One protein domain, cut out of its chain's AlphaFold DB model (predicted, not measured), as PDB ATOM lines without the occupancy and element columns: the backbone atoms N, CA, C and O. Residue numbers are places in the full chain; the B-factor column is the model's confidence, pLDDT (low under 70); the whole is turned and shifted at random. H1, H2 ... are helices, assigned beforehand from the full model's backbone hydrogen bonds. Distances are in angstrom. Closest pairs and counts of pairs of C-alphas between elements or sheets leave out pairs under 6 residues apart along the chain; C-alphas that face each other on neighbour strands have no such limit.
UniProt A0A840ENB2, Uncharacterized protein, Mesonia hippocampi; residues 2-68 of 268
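Overview. This is residues 2 to 68 of the 268 residues of an uncharacterized protein of Mesonia hippocampi (UniProt A0A840ENB2). One long helix, H2, makes the length of the model, with the short helix H1 folded back beside its first turns as an uneven helical hairpin. Before H1 an arm, residues 2 to 12, sticks out from this body. The printed part has 67 residues with two named helices, H1 then H2, and no named strand; the class is all helix. It is extended, with a radius of gyration of the C-alphas of 16.8 A, and flat, spanning 50 by 31 by 15 A.

Arrangement. H1, residues 18 to 26, and H2, residues 32 to 57, form a helical hairpin over a tight link of 5 residues. They touch, H2 with residues 34 to 38 alone; the closest C-alphas, of Ile 21 and Lys 35, are 7.0 A apart. They run opposite ways at a shallow tilt of 5 degrees. Every O i to N i+4 pair is within hydrogen-bond range in H1, and 21 of 22 in H2.

Along the chain. H1 begins at C-alpha 18 (634.598, 644.666, 754.618) and is 12.5 A long. H2 is 38.6 A long and ends at C-alpha 57 (632.163, 614.054, 747.112).

Size, cuts and confidence. The farthest C-alphas, of Lys 2 and Leu 59, are 52.5 A apart. The printed part has no cut. Residues 2 to 14 have pLDDT under 70.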
ATOM      1  N   LYS A   2     616.467 652.488 778.292       29.22
ATOM      2  CA  LYS A   2     617.345 651.308 778.172       29.22
ATOM      3  C   LYS A   2     616.589 650.230 777.396       29.22
ATOM      4  O   LYS A   2     615.522 649.821 777.844       29.22
ATOM      5  N   LEU A   3     617.123 649.802 776.254       29.08
ATOM      6  CA  LEU A   3     616.621 648.626 775.545       29.08
ATOM      7  C   LEU A   3     617.100 647.353 776.270       29.08
ATOM      8  O   LEU A   3     618.245 647.328 776.734       29.08
ATOM      9  N   PRO A   4     616.261 646.313 776.411       37.97
ATOM     10  CA  PRO A   4     616.629 645.106 777.133       37.97
ATOM     11  C   PRO A   4     617.447 644.149 776.255       37.97
ATOM     12  O   PRO A   4     617.042 643.810 775.149       37.97
ATOM     13  N   GLY A   5     618.544 643.630 776.816       39.81
ATOM     14  CA  GLY A   5     618.870 642.206 776.683       39.81
ATOM     15  C   GLY A   5     619.673 641.726 775.474       39.81
ATOM     16  O   GLY A   5     619.521 640.566 775.106       39.81
ATOM     17  N   MET A   6     620.555 642.534 774.886       34.78
ATOM     18  CA  MET A   6     621.471 642.038 773.856       34.78
ATOM     19  C   MET A   6     622.896 642.521 774.148       34.78
ATOM     20  O   MET A   6     623.188 643.714 774.086       34.78
ATOM     21  N   ASN A   7     623.780 641.589 774.516       39.47
ATOM     22  CA  ASN A   7     625.209 641.823 774.734       39.47
ATOM     23  C   ASN A   7     625.919 642.049 773.377       39.47
ATOM     24  O   ASN A   7     626.730 641.242 772.941       39.47
ATOM     25  N   ILE A   8     625.533 643.114 772.661       42.94
ATOM     26  CA  ILE A   8     626.037 643.491 771.324       42.94
ATOM     27  C   ILE A   8     627.472 644.032 771.411       42.94
ATOM     28  O   ILE A   8     628.251 643.894 770.471       42.94
ATOM     29  N   ALA A   9     627.850 644.602 772.558       46.28
ATOM     30  CA  ALA A   9     629.141 645.260 772.732       46.28
ATOM     31  C   ALA A   9     630.345 644.302 772.670       46.28
ATOM     32  O   ALA A   9     631.436 644.749 772.339       46.28
ATOM     33  N   GLN A  10     630.168 643.003 772.944       47.31
ATOM     34  CA  GLN A  10     631.284 642.050 772.976       47.31
ATOM     35  C   GLN A  10     631.585 641.351 771.640       47.31
ATOM     36  O   GLN A  10     632.623 640.714 771.557       47.31
ATOM     37  N   ASN A  11     630.740 641.478 770.604       56.91
ATOM     38  CA  ASN A  11     630.895 640.686 769.368       56.91
ATOM     39  C   ASN A  11     630.513 641.416 768.065       56.91
ATOM     40  O   ASN A  11     630.280 640.793 767.026       56.91
ATOM     41  N   TRP A  12     630.407 642.746 768.095       69.44
ATOM     42  CA  TRP A  12     630.035 643.530 766.912       69.44
ATOM     43  C   TRP A  12     631.106 643.459 765.808       69.44
ATOM     44  O   TRP A  12     630.758 643.370 764.633       69.44
ATOM     45  N   GLU A  13     632.389 643.388 766.179       67.44
ATOM     46  CA  GLU A  13     633.518 643.261 765.244       67.44
ATOM     47  C   GLU A  13     633.489 641.951 764.443       67.44
ATOM     48  O   GLU A  13     633.891 641.905 763.276       67.44
ATOM     49  N   GLU A  14     632.961 640.879 765.041       67.38
ATOM     50  CA  GLU A  14     632.817 639.585 764.372       67.38
ATOM     51  C   GLU A  14     631.772 639.624 763.248       67.38
ATOM     52  O   GLU A  14     631.827 638.810 762.330       67.38
ATOM     53  N   ASN A  15     630.865 640.602 763.268       72.38
ATOM     54  CA  ASN A  15     629.787 640.739 762.291       72.38
ATOM     55  C   ASN A  15     630.010 641.887 761.290       72.38
ATOM     56  O   ASN A  15     629.134 642.158 760.470       72.38
ATOM     57  N   LEU A  16     631.161 642.568 761.339       82.44
ATOM     58  CA  LEU A  16     631.500 643.618 760.377       82.44
ATOM     59  C   LEU A  16     631.766 643.038 758.984       82.44
ATOM     60  O   LEU A  16     632.543 642.093 758.835       82.44
ATOM     61  N   THR A  17     631.167 643.654 757.960       87.31
ATOM     62  CA  THR A  17     631.549 643.430 756.559       87.31
ATOM     63  C   THR A  17     632.805 644.227 756.218       87.31
ATOM     64  O   THR A  17     633.178 645.153 756.942       87.31
ATOM     65  N   TRP A  18     633.446 643.903 755.094       89.38
ATOM     66  CA  TRP A  18     634.598 644.666 754.618       89.38
ATOM     67  C   TRP A  18     634.255 646.149 754.416       89.38
ATOM     68  O   TRP A  18     635.001 647.023 754.847       89.38
ATOM     69  N   GLU A  19     633.080 646.442 753.855       91.56
ATOM     70  CA  GLU A  19     632.577 647.805 753.668       91.56
ATOM     71  C   GLU A  19     632.371 648.520 755.009       91.56
ATOM     72  O   GLU A  19     632.729 649.688 755.141       91.56
ATOM     73  N   GLY A  20     631.855 647.813 756.021       90.81
ATOM     74  CA  GLY A  20     631.722 648.350 757.376       90.81
ATOM     75  C   GLY A  20     633.071 648.691 758.013       90.81
ATOM     76  O   GLY A  20     633.188 649.698 758.706       90.81
ATOM     77  N   ILE A  21     634.112 647.898 757.745       90.50
ATOM     78  CA  ILE A  21     635.477 648.175 758.217       90.50
ATOM     79  C   ILE A  21     636.054 649.419 757.525       90.50
ATOM     80  O   ILE A  21     636.666 650.258 758.185       90.50
ATOM     81  N   LEU A  22     635.842 649.570 756.215       92.62
ATOM     82  CA  LEU A  22     636.294 650.748 755.465       92.62
ATOM     83  C   LEU A  22     635.562 652.030 755.896       92.62
ATOM     84  O   LEU A  22     636.174 653.095 755.971       92.62
ATOM     85  N   ASP A  23     634.272 651.938 756.225       93.38
ATOM     86  CA  ASP A  23     633.509 653.060 756.783       93.38
ATOM     87  C   ASP A  23     634.090 653.532 758.129       93.38
ATOM     88  O   ASP A  23     634.279 654.734 758.327       93.38
ATOM     89  N   LEU A  24     634.458 652.610 759.025       91.25
ATOM     90  CA  LEU A  24     635.136 652.943 760.286       91.25
ATOM     91  C   LEU A  24     636.490 653.630 760.056       91.25
ATOM     92  O   LEU A  24     636.781 654.635 760.707       91.25
ATOM     93  N   GLU A  25     637.283 653.138 759.102       93.19
ATOM     94  CA  GLU A  25     638.560 653.755 758.724       93.19
ATOM     95  C   GLU A  25     638.361 655.193 758.230       93.19
ATOM     96  O   GLU A  25     639.061 656.107 758.661       93.19
ATOM     97  N   SER A  26     637.345 655.418 757.389       93.06
ATOM     98  CA  SER A  26     637.004 656.753 756.880       93.06
ATOM     99  C   SER A  26     636.603 657.741 757.985       93.06
ATOM    100  O   SER A  26     636.760 658.951 757.829       93.06
ATOM    101  N   LYS A  27     636.130 657.226 759.128       94.44
ATOM    102  CA  LYS A  27     635.760 657.994 760.327       94.44
ATOM    103  C   LYS A  27     636.938 658.211 761.285       94.44
ATOM    104  O   LYS A  27     636.744 658.767 762.363       94.44
ATOM    105  N   GLY A  28     638.146 657.798 760.896       92.06
ATOM    106  CA  GLY A  28     639.377 657.972 761.666       92.06
ATOM    107  C   GLY A  28     639.591 656.927 762.763       92.06
ATOM    108  O   GLY A  28     640.420 657.144 763.644       92.06
ATOM    109  N   VAL A  29     638.854 655.812 762.737       91.94
ATOM    110  CA  VAL A  29     639.102 654.673 763.631       91.94
ATOM    111  C   VAL A  29     640.299 653.886 763.098       91.94
ATOM    112  O   VAL A  29     640.335 653.553 761.915       91.94
ATOM    113  N   ASP A  30     641.266 653.554 763.957       92.19
ATOM    114  CA  ASP A  30     642.319 652.600 763.594       92.19
ATOM    115  C   ASP A  30     641.711 651.198 763.480       92.19
ATOM    116  O   ASP A  30     641.300 650.586 764.466       92.19
ATOM    117  N   VAL A  31     641.624 650.707 762.246       92.56
ATOM    118  CA  VAL A  31     641.048 649.400 761.918       92.56
ATOM    119  C   VAL A  31     642.105 648.373 761.523       92.56
ATOM    120  O   VAL A  31     641.744 647.317 761.007       92.56
ATOM    121  N   THR A  32     643.397 648.649 761.726       91.69
ATOM    122  CA  THR A  32     644.493 647.785 761.254       91.69
ATOM    123  C   THR A  32     644.319 646.342 761.738       91.69
ATOM    124  O   THR A  32     644.276 645.409 760.933       91.69
ATOM    125  N   GLU A  33     644.096 646.161 763.042       89.25
ATOM    126  CA  GLU A  33     643.882 644.844 763.651       89.25
ATOM    127  C   GLU A  33     642.542 644.212 763.218       89.25
ATOM    128  O   GLU A  33     642.448 643.001 763.014       89.25
ATOM    129  N   ILE A  34     641.500 645.028 763.011       88.44
ATOM    130  CA  ILE A  34     640.178 644.567 762.552       88.44
ATOM    131  C   ILE A  34     640.270 644.021 761.120       88.44
ATOM    132  O   ILE A  34     639.718 642.955 760.834       88.44
ATOM    133  N   LYS A  35     640.998 644.708 760.230       90.88
ATOM    134  CA  LYS A  35     641.279 644.256 758.859       90.88
ATOM    135  C   LYS A  35     642.061 642.949 758.861       90.88
ATOM    136  O   LYS A  35     641.682 642.021 758.150       90.88
ATOM    137  N   GLU A  36     643.107 642.844 759.679       92.00
ATOM    138  CA  GLU A  36     643.903 641.618 759.786       92.00
ATOM    139  C   GLU A  36     643.052 640.437 760.279       92.00
ATOM    140  O   GLU A  36     643.000 639.393 759.622       92.00
ATOM    141  N   ARG A  37     642.281 640.621 761.361       88.94
ATOM    142  CA  ARG A  37     641.336 639.605 761.854       88.94
ATOM    143  C   ARG A  37     640.281 639.239 760.812       88.94
ATOM    144  O   ARG A  37     639.913 638.070 760.709       88.94
ATOM    145  N   PHE A  38     639.762 640.200 760.048       88.25
ATOM    146  CA  PHE A  38     638.803 639.931 758.972       88.25
ATOM    147  C   PHE A  38     639.418 639.046 757.882       88.25
ATOM    148  O   PHE A  38     638.834 638.022 757.535       88.25
ATOM    149  N   LEU A  39     640.620 639.379 757.405       89.81
ATOM    150  CA  LEU A  39     641.318 638.602 756.377       89.81
ATOM    151  C   LEU A  39     641.672 637.187 756.857       89.81
ATOM    152  O   LEU A  39     641.525 636.230 756.099       89.81
ATOM    153  N   ILE A  40     642.089 637.025 758.118       89.50
ATOM    154  CA  ILE A  40     642.331 635.700 758.716       89.50
ATOM    155  C   ILE A  40     641.040 634.872 758.728       89.50
ATOM    156  O   ILE A  40     641.053 633.702 758.341       89.50
ATOM    157  N   ARG A  41     639.913 635.469 759.138       84.69
ATOM    158  CA  ARG A  41     638.607 634.792 759.141       84.69
ATOM    159  C   ARG A  41     638.157 634.414 757.735       84.69
ATOM    160  O   ARG A  41     637.692 633.294 757.550       84.69
ATOM    161  N   GLN A  42     638.327 635.308 756.762       85.19
ATOM    162  CA  GLN A  42     637.993 635.044 755.365       85.19
ATOM    163  C   GLN A  42     638.802 633.863 754.824       85.19
ATOM    164  O   GLN A  42     638.211 632.905 754.340       85.19
ATOM    165  N   LYS A  43     640.130 633.868 755.002       88.19
ATOM    166  CA  LYS A  43     640.995 632.752 754.586       88.19
ATOM    167  C   LYS A  43     640.596 631.437 755.248       88.19
ATOM    168  O   LYS A  43     640.488 630.417 754.579       88.19
ATOM    169  N   LYS A  44     640.321 631.457 756.556       85.81
ATOM    170  CA  LYS A  44     639.847 630.268 757.275       85.81
ATOM    171  C   LYS A  44     638.519 629.759 756.709       85.81
ATOM    172  O   LYS A  44     638.337 628.553 756.582       85.81
ATOM    173  N   GLN A  45     637.592 630.656 756.371       82.38
ATOM    174  CA  GLN A  45     636.316 630.283 755.765       82.38
ATOM    175  C   GLN A  45     636.509 629.696 754.360       82.38
ATOM    176  O   GLN A  45     635.922 628.662 754.062       82.38
ATOM    177  N   GLU A  46     637.378 630.283 753.535       84.81
ATOM    178  CA  GLU A  46     637.740 629.749 752.213       84.81
ATOM    179  C   GLU A  46     638.336 628.337 752.311       84.81
ATOM    180  O   GLU A  46     637.985 627.454 751.524       84.81
ATOM    181  N   GLU A  47     639.196 628.085 753.303       85.81
ATOM    182  CA  GLU A  47     639.721 626.745 753.576       85.81
ATOM    183  C   GLU A  47     638.614 625.779 754.009       85.81
ATOM    184  O   GLU A  47     638.515 624.682 753.456       85.81
ATOM    185  N   ILE A  48     637.740 626.184 754.939       82.81
ATOM    186  CA  ILE A  48     636.578 625.381 755.358       82.81
ATOM    187  C   ILE A  48     635.695 625.032 754.155       82.81
ATOM    188  O   ILE A  48     635.278 623.879 754.025       82.81
ATOM    189  N   ASP A  49     635.423 625.982 753.263       81.12
ATOM    190  CA  ASP A  49     634.579 625.769 752.085       81.12
ATOM    191  C   ASP A  49     635.245 624.825 751.080       81.12
ATOM    192  O   ASP A  49     634.607 623.897 750.572       81.12
ATOM    193  N   LYS A  50     636.553 624.993 750.846       84.12
ATOM    194  CA  LYS A  50     637.359 624.092 750.011       84.12
ATOM    195  C   LYS A  50     637.319 622.659 750.538       84.12
ATOM    196  O   LYS A  50     637.041 621.725 749.785       84.12
ATOM    197  N   TYR A  51     637.570 622.475 751.829       85.31
ATOM    198  CA  TYR A  51     637.583 621.162 752.467       85.31
ATOM    199  C   TYR A  51     636.190 620.541 752.575       85.31
ATOM    200  O   TYR A  51     636.034 619.340 752.353       85.31
ATOM    201  N   SER A  52     635.160 621.350 752.816       81.38
ATOM    202  CA  SER A  52     633.766 620.904 752.764       81.38
ATOM    203  C   SER A  52     633.399 620.412 751.363       81.38
ATOM    204  O   SER A  52     632.776 619.364 751.231       81.38
ATOM    205  N   ASN A  53     633.834 621.096 750.300       83.44
ATOM    206  CA  ASN A  53     633.626 620.629 748.926       83.44
ATOM    207  C   ASN A  53     634.275 619.262 748.659       83.44
ATOM    208  O   ASN A  53     633.645 618.402 748.045       83.44
ATOM    209  N   ILE A  54     635.485 619.023 749.173       85.62
ATOM    210  CA  ILE A  54     636.141 617.706 749.089       85.62
ATOM    211  C   ILE A  54     635.324 616.655 749.850       85.62
ATOM    212  O   ILE A  54     635.037 615.578 749.318       85.62
ATOM    213  N   LEU A  55     634.899 616.973 751.076       87.94
ATOM    214  CA  LEU A  55     634.131 616.065 751.927       87.94
ATOM    215  C   LEU A  55     632.772 615.704 751.344       87.94
ATOM    216  O   LEU A  55     632.312 614.597 751.599       87.94
ATOM    217  N   ARG A  56     632.125 616.579 750.567       88.88
ATOM    218  CA  ARG A  56     630.834 616.286 749.914       88.88
ATOM    219  C   ARG A  56     630.929 615.087 748.976       88.88
ATOM    220  O   ARG A  56     630.073 614.204 749.023       88.88
ATOM    221  N   PHE A  57     632.014 615.004 748.214       89.25
ATOM    222  CA  PHE A  57     632.163 614.054 747.112       89.25
ATOM    223  C   PHE A  57     633.125 612.897 747.388       89.25
ATOM    224  O   PHE A  57     633.161 611.935 746.624       89.25
ATOM    225  N   THR A  58     633.889 612.955 748.480       83.88
ATOM    226  CA  THR A  58     634.890 611.935 748.812       83.88
ATOM    227  C   THR A  58     634.698 611.375 750.221       83.88
ATOM    228  O   THR A  58     633.971 611.926 751.052       83.88
ATOM    229  N   LEU A  59     635.344 610.237 750.482       81.88
ATOM    230  CA  LEU A  59     635.491 609.654 751.821       81.88
ATOM    231  C   LEU A  59     636.857 609.979 752.437       81.88
ATOM    232  O   LEU A  59     637.250 609.364 753.430       81.88
ATOM    233  N   GLU A  60     637.597 610.910 751.837       80.88
ATOM    234  CA  GLU A  60     638.939 611.252 752.279       80.88
ATOM    235  C   GLU A  60     638.923 611.819 753.699       80.88
ATOM    236  O   GLU A  60     637.978 612.480 754.145       80.88
ATOM    237  N   LYS A  61     639.999 611.529 754.433       77.25
ATOM    238  CA  LYS A  61     640.212 612.136 755.737       77.25
ATOM    239  C   LYS A  61     640.641 613.572 755.515       77.25
ATOM    240  O   LYS A  61     641.665 613.835 754.895       77.25
ATOM    241  N   VAL A  62     639.857 614.476 756.072       80.38
ATOM    242  CA  VAL A  62     640.174 615.893 756.132       80.38
ATOM    243  C   VAL A  62     640.443 616.246 757.584       80.38
ATOM    244  O   VAL A  62     639.900 615.604 758.487       80.38
ATOM    245  N   ASP A  63     641.319 617.220 757.810       78.69
ATOM    246  CA  ASP A  63     641.625 617.683 759.157       78.69
ATOM    247  C   ASP A  63     640.336 618.144 759.858       78.69
ATOM    248  O   ASP A  63     639.527 618.891 759.298       78.69
ATOM    249  N   ALA A  64     640.146 617.657 761.085       77.94
ATOM    250  CA  ALA A  64     638.966 617.899 761.900       77.94
ATOM    251  C   ALA A  64     638.693 619.394 762.112       77.94
ATOM    252  O   ALA A  64     637.533 619.773 762.256       77.94
ATOM    253  N   GLN A  65     639.721 620.249 762.067       78.69
ATOM    254  CA  GLN A  65     639.547 621.699 762.199       78.69
ATOM    255  C   GLN A  65     638.711 622.333 761.069       78.69
ATOM    256  O   GLN A  65     638.152 623.414 761.261       78.69
ATOM    257  N   PHE A  66     638.592 621.659 759.918       76.56
ATOM    258  CA  PHE A  66     637.792 622.104 758.771       76.56
ATOM    259  C   PHE A  66     636.436 621.391 758.671       76.56
ATOM    260  O   PHE A  66     635.653 621.660 757.761       76.56
ATOM    261  N   ILE A  67     636.138 620.489 759.611       80.75
ATOM    262  CA  ILE A  67     634.881 619.749 759.673       80.75
ATOM    263  C   ILE A  67     633.949 620.440 760.663       80.75
ATOM    264  O   ILE A  67     634.128 620.352 761.874       80.75
ATOM    265  N   THR A  68     632.914 621.107 760.158       78.19
ATOM    266  CA  THR A  68     632.008 621.892 761.012       78.19
ATOM    267  C   THR A  68     630.829 621.083 761.559       78.19
ATOM    268  O   THR A  68     630.383 621.328 762.678       78.19
TER     269      THR A  68